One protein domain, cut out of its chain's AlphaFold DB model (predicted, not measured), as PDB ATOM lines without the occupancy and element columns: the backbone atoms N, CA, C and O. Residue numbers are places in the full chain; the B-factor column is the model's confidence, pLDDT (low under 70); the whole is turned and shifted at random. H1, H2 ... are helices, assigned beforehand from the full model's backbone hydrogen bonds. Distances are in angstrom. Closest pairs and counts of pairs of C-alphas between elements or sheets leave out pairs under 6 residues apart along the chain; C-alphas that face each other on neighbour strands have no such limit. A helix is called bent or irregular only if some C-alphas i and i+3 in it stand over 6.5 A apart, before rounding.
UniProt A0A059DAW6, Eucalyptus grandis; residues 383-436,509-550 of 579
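This is residues 383 to 436 and 509 to 550 of the 579 residues of a protein of Eucalyptus grandis (UniProt A0A059DAW6). Two long helices, H3 and H5, run side by side in opposite ways, with short H2 bridging them at one end and H1 packed on H5 there. H4 turns away at the end of H3 and H6 at the end of H5, at opposite ends of a loose, flat body spanning 47 by 35 by 18 A; the tip of H5, residues 509 to 515, sticks out. The printed part has 96 residues, 83 of them in six named helices in order H1 to H6, with no named strand; the class is all helix, and the radius of gyration of the C-alphas is 17.2 A.

H1, residues 383 to 387, begins at C-alpha 383 (428.264, 79.444, 103.147). H2 is residues 392 to 397. H3, residues 402 to 421, is 26.3 A long, and H4, residues 426 to 436, is 15.3 A. H5, residues 509 to 539, is 44.4 A, with a kink of 34 degrees near residue 529; it is irregular, but only just, C-alphas 531 and 534 being 6.7 A apart. H6, residues 541 to 550, ends at C-alpha 550 (427.316, 61.033, 106.961).

H3 and H5 are the hub, touching three helices each. They touch at a shallow tilt of 7 degrees, opposite ways, the closest C-alphas being those of Phe 420 and Thr 520, 6.1 A. H2 touches H5 about perpendicular at 79 degrees (Leu 397 and Phe 531, closest C-alphas, 5.5 A), and touches H3 only at the corner. H1 touches H5 (closest C-alphas Ala 384 and Glu 538, 5.9 A). H4 only just touches H3, with 3 pairs of C-alphas within 8 A, the closest being Phe 419 and Phe 426, 6.4 A. H6 is close to H5 but not clearly touching, and H4 and H6 are apart. Every O i to N i+4 pair is within hydrogen-bond range in H1, H2, H3, H4 and H6, and 22 of 27 in H5.

The C-alphas of Leu 435 and Val 550 are farthest apart, 54.8 A. Residues 437 to 508 are not printed; C-alphas 436 and 509 are 33.9 A apart across the cut. The links printed whole are tight. Mean pLDDT of the printed part is 73.4, with 24 residues under 70, among them 539 to 550.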
ATOM      1  N   LYS A 383     427.144  79.624 102.200       68.75
ATOM      2  CA  LYS A 383     428.264  79.444 103.147       68.75
ATOM      3  C   LYS A 383     429.618  79.562 102.446       68.75
ATOM      4  O   LYS A 383     430.600  79.963 103.074       68.75
ATOM      5  N   ALA A 384     429.666  79.252 101.149       68.88
ATOM      6  CA  ALA A 384     430.836  79.459 100.302       68.88
ATOM      7  C   ALA A 384     431.180  80.954 100.163       68.88
ATOM      8  O   ALA A 384     432.348  81.323 100.282       68.88
ATOM      9  N   ASP A 385     430.167  81.810  99.993       69.44
ATOM     10  CA  ASP A 385     430.319  83.270  99.932       69.44
ATOM     11  C   ASP A 385     430.862  83.835 101.259       69.44
ATOM     12  O   ASP A 385     431.822  84.613 101.284       69.44
ATOM     13  N   TRP A 386     430.355  83.328 102.389       71.56
ATOM     14  CA  TRP A 386     430.883  83.658 103.718       71.56
ATOM     15  C   TRP A 386     432.339  83.197 103.919       71.56
ATOM     16  O   TRP A 386     433.162  83.957 104.432       71.56
ATOM     17  N   MET A 387     432.693  81.977 103.492       73.06
ATOM     18  CA  MET A 387     434.059  81.438 103.614       73.06
ATOM     19  C   MET A 387     435.092  82.217 102.794       73.06
ATOM     20  O   MET A 387     436.252  82.310 103.196       73.06
ATOM     21  N   LEU A 388     434.678  82.774 101.656       76.56
ATOM     22  CA  LEU A 388     435.529  83.583 100.783       76.56
ATOM     23  C   LEU A 388     435.633  85.049 101.239       76.56
ATOM     24  O   LEU A 388     436.402  85.813 100.657       76.56
ATOM     25  N   GLY A 389     434.918  85.429 102.305       74.94
ATOM     26  CA  GLY A 389     434.939  86.772 102.886       74.94
ATOM     27  C   GLY A 389     434.058  87.794 102.159       74.94
ATOM     28  O   GLY A 389     434.134  88.979 102.489       74.94
ATOM     29  N   GLY A 390     433.227  87.345 101.211       71.44
ATOM     30  CA  GLY A 390     432.338  88.174 100.398       71.44
ATOM     31  C   GLY A 390     433.039  89.151  99.441       71.44
ATOM     32  O   GLY A 390     434.245  89.407  99.498       71.44
ATOM     33  N   GLY A 391     432.251  89.735  98.537       78.44
ATOM     34  CA  GLY A 391     432.702  90.751  97.584       78.44
ATOM     35  C   GLY A 391     433.368  90.176  96.331       78.44
ATOM     36  O   GLY A 391     433.235  89.001  96.004       78.44
ATOM     37  N   LYS A 392     434.126  91.018  95.618       77.38
ATOM     38  CA  LYS A 392     434.507  90.755  94.220       77.38
ATOM     39  C   LYS A 392     435.291  89.450  93.989       77.38
ATOM     40  O   LYS A 392     435.204  88.869  92.917       77.38
ATOM     41  N   VAL A 393     436.061  88.976  94.972       79.06
ATOM     42  CA  VAL A 393     436.800  87.701  94.865       79.06
ATOM     43  C   VAL A 393     435.862  86.498  94.997       79.06
ATOM     44  O   VAL A 393     436.037  85.524  94.267       79.06
ATOM     45  N   ALA A 394     434.866  86.576  95.883       78.50
ATOM     46  CA  ALA A 394     433.841  85.548  96.017       78.50
ATOM     47  C   ALA A 394     432.980  85.481  94.749       78.50
ATOM     48  O   ALA A 394     432.804  84.397  94.200       78.50
ATOM     49  N   ASP A 395     432.584  86.635  94.200       79.38
ATOM     50  CA  ASP A 395     431.830  86.716  92.940       79.38
ATOM     51  C   ASP A 395     432.565  86.044  91.768       79.38
ATOM     52  O   ASP A 395     431.949  85.344  90.960       79.38
ATOM     53  N   ILE A 396     433.891  86.221  91.695       80.81
ATOM     54  CA  ILE A 396     434.747  85.599  90.676       80.81
ATOM     55  C   ILE A 396     434.888  84.089  90.924       80.81
ATOM     56  O   ILE A 396     434.729  83.297  90.005       80.81
ATOM     57  N   LEU A 397     435.188  83.639  92.144       79.69
ATOM     58  CA  LEU A 397     435.411  82.207  92.407       79.69
ATOM     59  C   LEU A 397     434.116  81.374  92.401       79.69
ATOM     60  O   LEU A 397     434.173  80.168  92.156       79.69
ATOM     61  N   LEU A 398     432.962  82.009  92.626       78.94
ATOM     62  CA  LEU A 398     431.624  81.408  92.554       78.94
ATOM     63  C   LEU A 398     430.958  81.573  91.178       78.94
ATOM     64  O   LEU A 398     429.795  81.209  91.016       78.94
ATOM     65  N   TRP A 399     431.680  82.090  90.177       76.00
ATOM     66  CA  TRP A 399     431.202  82.224  88.795       76.00
ATOM     67  C   TRP A 399     429.920  83.066  88.641       76.00
ATOM     68  O   TRP A 399     429.089  82.789  87.779       76.00
ATOM     69  N   ARG A 400     429.748  84.128  89.442       77.56
ATOM     70  CA  ARG A 400     428.577  85.027  89.346       77.56
ATOM     71  C   ARG A 400     428.533  85.803  88.025       77.56
ATOM     72  O   ARG A 400     427.455  86.018  87.478       77.56
ATOM     73  N   ASP A 401     429.701  86.178  87.500       75.81
ATOM     74  CA  ASP A 401     429.881  86.669  86.129       75.81
ATOM     75  C   ASP A 401     430.800  85.707  85.368       75.81
ATOM     76  O   ASP A 401     432.021  85.690  85.557       75.81
ATOM     77  N   GLU A 402     430.206  84.882  84.505       72.56
ATOM     78  CA  GLU A 402     430.915  83.865  83.725       72.56
ATOM     79  C   GLU A 402     432.013  84.464  82.836       72.56
ATOM     80  O   GLU A 402     433.067  83.854  82.653       72.56
ATOM     81  N   LYS A 403     431.803  85.670  82.288       70.81
ATOM     82  CA  LYS A 403     432.752  86.299  81.361       70.81
ATOM     83  C   LYS A 403     433.938  86.881  82.112       70.81
ATOM     84  O   LYS A 403     435.078  86.700  81.675       70.81
ATOM     85  N   GLU A 404     433.681  87.556  83.230       75.69
ATOM     86  CA  GLU A 404     434.735  88.126  84.070       75.69
ATOM     87  C   GLU A 404     435.569  87.006  84.722       75.69
ATOM     88  O   GLU A 404     436.802  87.021  84.667       75.69
ATOM     89  N   THR A 405     434.906  85.966  85.235       79.31
ATOM     90  CA  THR A 405     435.550  84.800  85.858       79.31
ATOM     91  C   THR A 405     436.405  84.014  84.873       79.31
ATOM     92  O   THR A 405     437.570  83.720  85.154       79.31
ATOM     93  N   PHE A 406     435.868  83.718  83.686       70.69
ATOM     94  CA  PHE A 406     436.609  83.004  82.651       70.69
ATOM     95  C   PHE A 406     437.830  83.799  82.170       70.69
ATOM     96  O   PHE A 406     438.888  83.215  81.925       70.69
ATOM     97  N   ALA A 407     437.732  85.131  82.096       76.31
ATOM     98  CA  ALA A 407     438.866  85.987  81.768       76.31
ATOM     99  C   ALA A 407     439.974  85.911  82.834       76.31
ATOM    100  O   ALA A 407     441.139  85.712  82.481       76.31
ATOM    101  N   TYR A 408     439.640  86.001  84.127       82.12
ATOM    102  CA  TYR A 408     440.629  85.856  85.206       82.12
ATOM    103  C   TYR A 408     441.233  84.452  85.275       82.12
ATOM    104  O   TYR A 408     442.441  84.322  85.498       82.12
ATOM    105  N   PHE A 409     440.438  83.408  85.035       76.31
ATOM    106  CA  PHE A 409     440.933  82.038  84.922       76.31
ATOM    107  C   PHE A 409     441.935  81.909  83.767       76.31
ATOM    108  O   PHE A 409     443.050  81.427  83.967       76.31
ATOM    109  N   LEU A 410     441.595  82.421  82.579       71.19
ATOM    110  CA  LEU A 410     442.471  82.389  81.407       71.19
ATOM    111  C   LEU A 410     443.773  83.169  81.642       71.19
ATOM    112  O   LEU A 410     444.852  82.664  81.332       71.19
ATOM    113  N   ILE A 411     443.699  84.361  82.242       83.12
ATOM    114  CA  ILE A 411     444.878  85.153  82.629       83.12
ATOM    115  C   ILE A 411     445.754  84.364  83.608       83.12
ATOM    116  O   ILE A 411     446.971  84.304  83.440       83.12
ATOM    117  N   SER A 412     445.146  83.713  84.598       79.56
ATOM    118  CA  SER A 412     445.858  82.924  85.607       79.56
ATOM    119  C   SER A 412     446.535  81.688  85.004       79.56
ATOM    120  O   SER A 412     447.679  81.393  85.345       79.56
ATOM    121  N   VAL A 413     445.893  81.017  84.039       73.19
ATOM    122  CA  VAL A 413     446.482  79.905  83.268       73.19
ATOM    123  C   VAL A 413     447.646  80.384  82.397       73.19
ATOM    124  O   VAL A 413     448.687  79.729  82.351       73.19
ATOM    125  N   VAL A 414     447.517  81.543  81.744       77.00
ATOM    126  CA  VAL A 414     448.595  82.138  80.937       77.00
ATOM    127  C   VAL A 414     449.786  82.532  81.813       77.00
ATOM    128  O   VAL A 414     450.926  82.233  81.459       77.00
ATOM    129  N   LEU A 415     449.544  83.145  82.977       79.94
ATOM    130  CA  LEU A 415     450.590  83.468  83.950       79.94
ATOM    131  C   LEU A 415     451.256  82.201  84.499       79.94
ATOM    132  O   LEU A 415     452.484  82.135  84.565       79.94
ATOM    133  N   PHE A 416     450.475  81.173  84.831       78.56
ATOM    134  CA  PHE A 416     450.997  79.884  85.276       78.56
ATOM    135  C   PHE A 416     451.887  79.238  84.206       78.56
ATOM    136  O   PHE A 416     453.016  78.836  84.494       78.56
ATOM    137  N   TYR A 417     451.437  79.225  82.949       75.38
ATOM    138  CA  TYR A 417     452.235  78.743  81.825       75.38
ATOM    139  C   TYR A 417     453.533  79.551  81.660       75.38
ATOM    140  O   TYR A 417     454.615  78.974  81.522       75.38
ATOM    141  N   TRP A 418     453.448  80.884  81.738       77.25
ATOM    142  CA  TRP A 418     454.586  81.792  81.587       77.25
ATOM    143  C   TRP A 418     455.651  81.613  82.675       77.25
ATOM    144  O   TRP A 418     456.843  81.666  82.370       77.25
ATOM    145  N   PHE A 419     455.254  81.387  83.928       74.38
ATOM    146  CA  PHE A 419     456.193  81.268  85.048       74.38
ATOM    147  C   PHE A 419     456.680  79.841  85.315       74.38
ATOM    148  O   PHE A 419     457.837  79.680  85.697       74.38
ATOM    149  N   PHE A 420     455.841  78.822  85.117       70.56
ATOM    150  CA  PHE A 420     456.146  77.461  85.576       70.56
ATOM    151  C   PHE A 420     456.376  76.447  84.448       70.56
ATOM    152  O   PHE A 420     457.162  75.520  84.632       70.56
ATOM    153  N   ILE A 421     455.739  76.610  83.281       69.31
ATOM    154  CA  ILE A 421     455.842  75.645  82.165       69.31
ATOM    155  C   ILE A 421     456.840  76.109  81.095       69.31
ATOM    156  O   ILE A 421     457.488  75.284  80.457       69.31
ATOM    157  N   SER A 422     457.032  77.421  80.932       67.81
ATOM    158  CA  SER A 422     457.874  78.006  79.875       67.81
ATOM    159  C   SER A 422     459.375  77.674  79.966       67.81
ATOM    160  O   SER A 422     460.146  78.081  79.094       67.81
ATOM    161  N   GLY A 423     459.811  76.970  81.020       65.12
ATOM    162  CA  GLY A 423     461.208  76.593  81.254       65.12
ATOM    163  C   GLY A 423     462.136  77.774  81.568       65.12
ATOM    164  O   GLY A 423     463.352  77.599  81.634       65.12
ATOM    165  N   ARG A 424     461.587  78.983  81.750       70.75
ATOM    166  CA  ARG A 424     462.339  80.210  82.044       70.75
ATOM    167  C   ARG A 424     462.568  80.360  83.545       70.75
ATOM    168  O   ARG A 424     461.744  79.955  84.359       70.75
ATOM    169  N   SER A 425     463.684  80.979  83.927       73.50
ATOM    170  CA  SER A 425     463.899  81.351  85.327       73.50
ATOM    171  C   SER A 425     462.956  82.490  85.722       73.50
ATOM    172  O   SER A 425     462.676  83.375  84.911       73.50
ATOM    173  N   PHE A 426     462.509  82.506  86.982       69.19
ATOM    174  CA  PHE A 426     461.635  83.558  87.519       69.19
ATOM    175  C   PHE A 426     462.172  84.964  87.208       69.19
ATOM    176  O   PHE A 426     461.445  85.809  86.699       69.19
ATOM    177  N   ILE A 427     463.480  85.168  87.400       72.50
ATOM    178  CA  ILE A 427     464.175  86.437  87.138       72.50
ATOM    179  C   ILE A 427     464.042  86.858  85.667       72.50
ATOM    180  O   ILE A 427     463.751  88.018  85.380       72.50
ATOM    181  N   SER A 428     464.226  85.922  84.729       76.19
ATOM    182  CA  SER A 428     464.091  86.204  83.298       76.19
ATOM    183  C   SER A 428     462.643  86.545  82.935       76.19
ATOM    184  O   SER A 428     462.403  87.533  82.243       76.19
ATOM    185  N   SER A 429     461.671  85.792  83.454       76.50
ATOM    186  CA  SER A 429     460.245  86.046  83.222       76.50
ATOM    187  C   SER A 429     459.794  87.406  83.759       76.50
ATOM    188  O   SER A 429     459.086  88.125  83.052       76.50
ATOM    189  N   THR A 430     460.244  87.797  84.956       74.06
ATOM    190  CA  THR A 430     459.961  89.118  85.539       74.06
ATOM    191  C   THR A 430     460.595  90.241  84.721       74.06
ATOM    192  O   THR A 430     459.937  91.245  84.459       74.06
ATOM    193  N   ALA A 431     461.835  90.070  84.251       79.25
ATOM    194  CA  ALA A 431     462.499  91.058  83.404       79.25
ATOM    195  C   ALA A 431     461.765  91.268  82.067       79.25
ATOM    196  O   ALA A 431     461.572  92.407  81.647       79.25
ATOM    197  N   TYR A 432     461.295  90.193  81.425       78.31
ATOM    198  CA  TYR A 432     460.500  90.299  80.197       78.31
ATOM    199  C   TYR A 432     459.139  90.961  80.427       78.31
ATOM    200  O   TYR A 432     458.719  91.755  79.594       78.31
ATOM    201  N   LEU A 433     458.460  90.681  81.544       81.69
ATOM    202  CA  LEU A 433     457.201  91.355  81.881       81.69
ATOM    203  C   LEU A 433     457.406  92.852  82.130       81.69
ATOM    204  O   LEU A 433     456.631  93.657  81.624       81.69
ATOM    205  N   LEU A 434     458.474  93.232  82.837       81.69
ATOM    206  CA  LEU A 434     458.846  94.637  83.023       81.69
ATOM    207  C   LEU A 434     459.186  95.315  81.692       81.69
ATOM    208  O   LEU A 434     458.775  96.449  81.465       81.69
ATOM    209  N   LEU A 435     459.881  94.618  80.789       82.44
ATOM    210  CA  LEU A 435     460.171  95.125  79.449       82.44
ATOM    211  C   LEU A 435     458.887  95.316  78.628       82.44
ATOM    212  O   LEU A 435     458.718  96.356  78.000       82.44
ATOM    213  N   MET A 436     457.967  94.349  78.658       81.06
ATOM    214  CA  MET A 436     456.667  94.455  77.989       81.06
ATOM    215  C   MET A 436     455.826  95.596  78.566       81.06
ATOM    216  O   MET A 436     455.220  96.339  77.801       81.06
ATOM    217  N   TYR A 509     470.446  69.090  96.039       78.75
ATOM    218  CA  TYR A 509     470.066  68.300  94.867       78.75
ATOM    219  C   TYR A 509     468.668  67.683  95.015       78.75
ATOM    220  O   TYR A 509     467.836  67.847  94.124       78.75
ATOM    221  N   PHE A 510     468.368  67.047  96.153       73.81
ATOM    222  CA  PHE A 510     467.032  66.504  96.425       73.81
ATOM    223  C   PHE A 510     465.979  67.605  96.566       73.81
ATOM    224  O   PHE A 510     464.890  67.468  96.015       73.81
ATOM    225  N   LEU A 511     466.306  68.723  97.221       74.62
ATOM    226  CA  LEU A 511     465.430  69.893  97.296       74.62
ATOM    227  C   LEU A 511     465.126  70.426  95.894       74.62
ATOM    228  O   LEU A 511     463.970  70.671  95.576       74.62
ATOM    229  N   ARG A 512     466.133  70.531  95.018       74.50
ATOM    230  CA  ARG A 512     465.940  70.918  93.615       74.50
ATOM    231  C   ARG A 512     465.044  69.930  92.864       74.50
ATOM    232  O   ARG A 512     464.191  70.372  92.102       74.50
ATOM    233  N   LEU A 513     465.220  68.626  93.071       66.19
ATOM    234  CA  LEU A 513     464.438  67.585  92.398       66.19
ATOM    235  C   LEU A 513     462.964  67.603  92.843       66.19
ATOM    236  O   LEU A 513     462.063  67.595  92.007       66.19
ATOM    237  N   ILE A 514     462.725  67.698  94.155       65.38
ATOM    238  CA  ILE A 514     461.382  67.733  94.748       65.38
ATOM    239  C   ILE A 514     460.666  69.036  94.379       65.38
ATOM    240  O   ILE A 514     459.533  68.999  93.905       65.38
ATOM    241  N   VAL A 515     461.333  70.182  94.540       71.12
ATOM    242  CA  VAL A 515     460.750  71.496  94.243       71.12
ATOM    243  C   VAL A 515     460.495  71.654  92.745       71.12
ATOM    244  O   VAL A 515     459.437  72.133  92.368       71.12
ATOM    245  N   SER A 516     461.400  71.219  91.865       66.25
ATOM    246  CA  SER A 516     461.203  71.406  90.422       66.25
ATOM    247  C   SER A 516     460.101  70.523  89.837       66.25
ATOM    248  O   SER A 516     459.453  70.948  88.883       66.25
ATOM    249  N   TYR A 517     459.913  69.302  90.350       65.62
ATOM    250  CA  TYR A 517     458.920  68.381  89.799       65.62
ATOM    251  C   TYR A 517     457.555  68.572  90.464       65.62
ATOM    252  O   TYR A 517     456.565  68.793  89.779       65.62
ATOM    253  N   TYR A 518     457.483  68.565  91.797       69.56
ATOM    254  CA  TYR A 518     456.194  68.546  92.495       69.56
ATOM    255  C   TYR A 518     455.571  69.927  92.689       69.56
ATOM    256  O   TYR A 518     454.346  70.016  92.710       69.56
ATOM    257  N   LEU A 519     456.361  71.006  92.788       74.19
ATOM    258  CA  LEU A 519     455.804  72.347  93.013       74.19
ATOM    259  C   LEU A 519     454.949  72.801  91.826       74.19
ATOM    260  O   LEU A 519     453.854  73.311  92.030       74.19
ATOM    261  N   THR A 520     455.412  72.574  90.596       74.19
ATOM    262  CA  THR A 520     454.674  72.969  89.388       74.19
ATOM    263  C   THR A 520     453.334  72.246  89.289       74.19
ATOM    264  O   THR A 520     452.305  72.891  89.102       74.19
ATOM    265  N   TYR A 521     453.311  70.921  89.484       73.75
ATOM    266  CA  TYR A 521     452.057  70.162  89.479       73.75
ATOM    267  C   TYR A 521     451.140  70.542  90.649       73.75
ATOM    268  O   TYR A 521     449.935  70.666  90.448       73.75
ATOM    269  N   ALA A 522     451.691  70.776  91.843       76.00
ATOM    270  CA  ALA A 522     450.911  71.174  93.013       76.00
ATOM    271  C   ALA A 522     450.263  72.556  92.837       76.00
ATOM    272  O   ALA A 522     449.081  72.713  93.126       76.00
ATOM    273  N   VAL A 523     451.004  73.541  92.318       79.62
ATOM    274  CA  VAL A 523     450.479  74.888  92.044       79.62
ATOM    275  C   VAL A 523     449.430  74.846  90.929       79.62
ATOM    276  O   VAL A 523     448.386  75.479  91.060       79.62
ATOM    277  N   GLY A 524     449.654  74.060  89.869       76.38
ATOM    278  CA  GLY A 524     448.674  73.886  88.792       76.38
ATOM    279  C   GLY A 524     447.377  73.225  89.265       76.38
ATOM    280  O   GLY A 524     446.290  73.705  88.952       76.38
ATOM    281  N   ALA A 525     447.477  72.165  90.072       75.00
ATOM    282  CA  ALA A 525     446.316  71.508  90.667       75.00
ATOM    283  C   ALA A 525     445.569  72.437  91.636       75.00
ATOM    284  O   ALA A 525     444.347  72.517  91.576       75.00
ATOM    285  N   ALA A 526     446.288  73.184  92.483       80.12
ATOM    286  CA  ALA A 526     445.687  74.145  93.406       80.12
ATOM    287  C   ALA A 526     444.932  75.265  92.675       80.12
ATOM    288  O   ALA A 526     443.846  75.639  93.108       80.12
ATOM    289  N   LEU A 527     445.472  75.753  91.554       81.25
ATOM    290  CA  LEU A 527     444.845  76.785  90.727       81.25
ATOM    291  C   LEU A 527     443.583  76.276  90.025       81.25
ATOM    292  O   LEU A 527     442.593  76.987  89.963       81.25
ATOM    293  N   ILE A 528     443.570  75.040  89.526       77.50
ATOM    294  CA  ILE A 528     442.342  74.459  88.963       77.50
ATOM    295  C   ILE A 528     441.305  74.270  90.077       77.50
ATOM    296  O   ILE A 528     440.177  74.741  89.954       77.50
ATOM    297  N   CYS A 529     441.712  73.666  91.197       78.69
ATOM    298  CA  CYS A 529     440.837  73.434  92.340       78.69
ATOM    299  C   CYS A 529     440.253  74.733  92.912       78.69
ATOM    300  O   CYS A 529     439.086  74.739  93.287       78.69
ATOM    301  N   SER A 530     440.997  75.845  92.951       80.75
ATOM    302  CA  SER A 530     440.468  77.105  93.489       80.75
ATOM    303  C   SER A 530     439.297  77.657  92.674       80.75
ATOM    304  O   SER A 530     438.407  78.258  93.260       80.75
ATOM    305  N   PHE A 531     439.258  77.427  91.357       77.56
ATOM    306  CA  PHE A 531     438.162  77.889  90.491       77.56
ATOM    307  C   PHE A 531     437.028  76.866  90.328       77.56
ATOM    308  O   PHE A 531     435.949  77.236  89.874       77.56
ATOM    309  N   THR A 532     437.239  75.592  90.682       75.88
ATOM    310  CA  THR A 532     436.217  74.537  90.535       75.88
ATOM    311  C   THR A 532     435.608  74.092  91.860       75.88
ATOM    312  O   THR A 532     434.415  73.816  91.919       75.88
ATOM    313  N   CYS A 533     436.392  73.997  92.936       78.12
ATOM    314  CA  CYS A 533     435.936  73.404  94.194       78.12
ATOM    315  C   CYS A 533     434.898  74.268  94.916       78.12
ATOM    316  O   CYS A 533     433.967  73.703  95.472       78.12
ATOM    317  N   PHE A 534     435.020  75.599  94.890       74.94
ATOM    318  CA  PHE A 534     434.049  76.491  95.540       74.94
ATOM    319  C   PHE A 534     432.722  76.565  94.780       74.94
ATOM    320  O   PHE A 534     431.669  76.510  95.404       74.94
ATOM    321  N   PHE A 535     432.768  76.581  93.446       71.56
ATOM    322  CA  PHE A 535     431.580  76.499  92.596       71.56
ATOM    323  C   PHE A 535     430.823  75.175  92.787       71.56
ATOM    324  O   PHE A 535     429.618  75.166  93.021       71.56
ATOM    325  N   ILE A 536     431.545  74.046  92.766       71.50
ATOM    326  CA  ILE A 536     430.960  72.726  93.046       71.50
ATOM    327  C   ILE A 536     430.435  72.675  94.488       71.50
ATOM    328  O   ILE A 536     429.371  72.114  94.729       71.50
ATOM    329  N   TYR A 537     431.152  73.261  95.452       72.88
ATOM    330  CA  TYR A 537     430.699  73.294  96.840       72.88
ATOM    331  C   TYR A 537     429.391  74.068  96.999       72.88
ATOM    332  O   TYR A 537     428.488  73.556  97.641       72.88
ATOM    333  N   GLU A 538     429.251  75.242  96.380       72.62
ATOM    334  CA  GLU A 538     428.017  76.033  96.440       72.62
ATOM    335  C   GLU A 538     426.841  75.325  95.751       72.62
ATOM    336  O   GLU A 538     425.746  75.239  96.307       72.62
ATOM    337  N   GLN A 539     427.068  74.741  94.570       68.12
ATOM    338  CA  GLN A 539     426.020  74.042  93.819       68.12
ATOM    339  C   GLN A 539     425.482  72.806  94.557       68.12
ATOM    340  O   GLN A 539     424.331  72.415  94.366       68.12
ATOM    341  N   TYR A 540     426.306  72.212  95.419       63.44
ATOM    342  CA  TYR A 540     425.989  71.007  96.173       63.44
ATOM    343  C   TYR A 540     426.090  71.230  97.688       63.44
ATOM    344  O   TYR A 540     426.287  70.272  98.428       63.44
ATOM    345  N   GLU A 541     425.937  72.464  98.179       66.56
ATOM    346  CA  GLU A 541     426.250  72.835  99.571       66.56
ATOM    347  C   GLU A 541     425.439  72.007 100.574       66.56
ATOM    348  O   GLU A 541     425.982  71.384 101.488       66.56
ATOM    349  N   SER A 542     424.130  71.902 100.334       56.69
ATOM    350  CA  SER A 542     423.229  71.088 101.153       56.69
ATOM    351  C   SER A 542     423.553  69.590 101.081       56.69
ATOM    352  O   SER A 542     423.339  68.851 102.046       56.69
ATOM    353  N   GLU A 543     424.100  69.117  99.963       58.59
ATOM    354  CA  GLU A 543     424.445  67.716  99.738       58.59
ATOM    355  C   GLU A 543     425.794  67.360 100.355       58.59
ATOM    356  O   GLU A 543     425.884  66.332 101.022       58.59
ATOM    357  N   ILE A 544     426.801  68.223 100.219       65.88
ATOM    358  CA  ILE A 544     428.141  68.056 100.783       65.88
ATOM    359  C   ILE A 544     428.097  68.194 102.303       65.88
ATOM    360  O   ILE A 544     428.662  67.342 102.977       65.88
ATOM    361  N   ASP A 545     427.350  69.147 102.868       66.12
ATOM    362  CA  ASP A 545     427.169  69.253 104.325       66.12
ATOM    363  C   ASP A 545     426.384  68.050 104.900       66.12
ATOM    364  O   ASP A 545     426.496  67.703 106.084       66.12
ATOM    365  N   THR A 546     425.566  67.386 104.076       58.28
ATOM    366  CA  THR A 546     424.926  66.114 104.449       58.28
ATOM    367  C   THR A 546     425.923  64.960 104.350       58.28
ATOM    368  O   THR A 546     426.000  64.145 105.264       58.28
ATOM    369  N   LEU A 547     426.722  64.902 103.285       58.19
ATOM    370  CA  LEU A 547     427.710  63.854 103.032       58.19
ATOM    371  C   LEU A 547     428.876  63.920 104.030       58.19
ATOM    372  O   LEU A 547     429.328  62.883 104.504       58.19
ATOM    373  N   GLU A 548     429.285  65.120 104.442       59.38
ATOM    374  CA  GLU A 548     430.212  65.378 105.544       59.38
ATOM    375  C   GLU A 548     429.626  64.867 106.863       59.38
ATOM    376  O   GLU A 548     430.289  64.120 107.580       59.38
ATOM    377  N   ARG A 549     428.356  65.170 107.169       57.72
ATOM    378  CA  ARG A 549     427.681  64.613 108.353       57.72
ATOM    379  C   ARG A 549     427.604  63.088 108.320       57.72
ATOM    380  O   ARG A 549     427.818  62.460 109.357       57.72
ATOM    381  N   VAL A 550     427.349  62.491 107.158       56.00
ATOM    382  CA  VAL A 550     427.316  61.033 106.961       56.00
ATOM    383  C   VAL A 550     428.706  60.421 107.113       56.00
ATOM    384  O   VAL A 550     428.843  59.424 107.816       56.00
TER     385      VAL A 550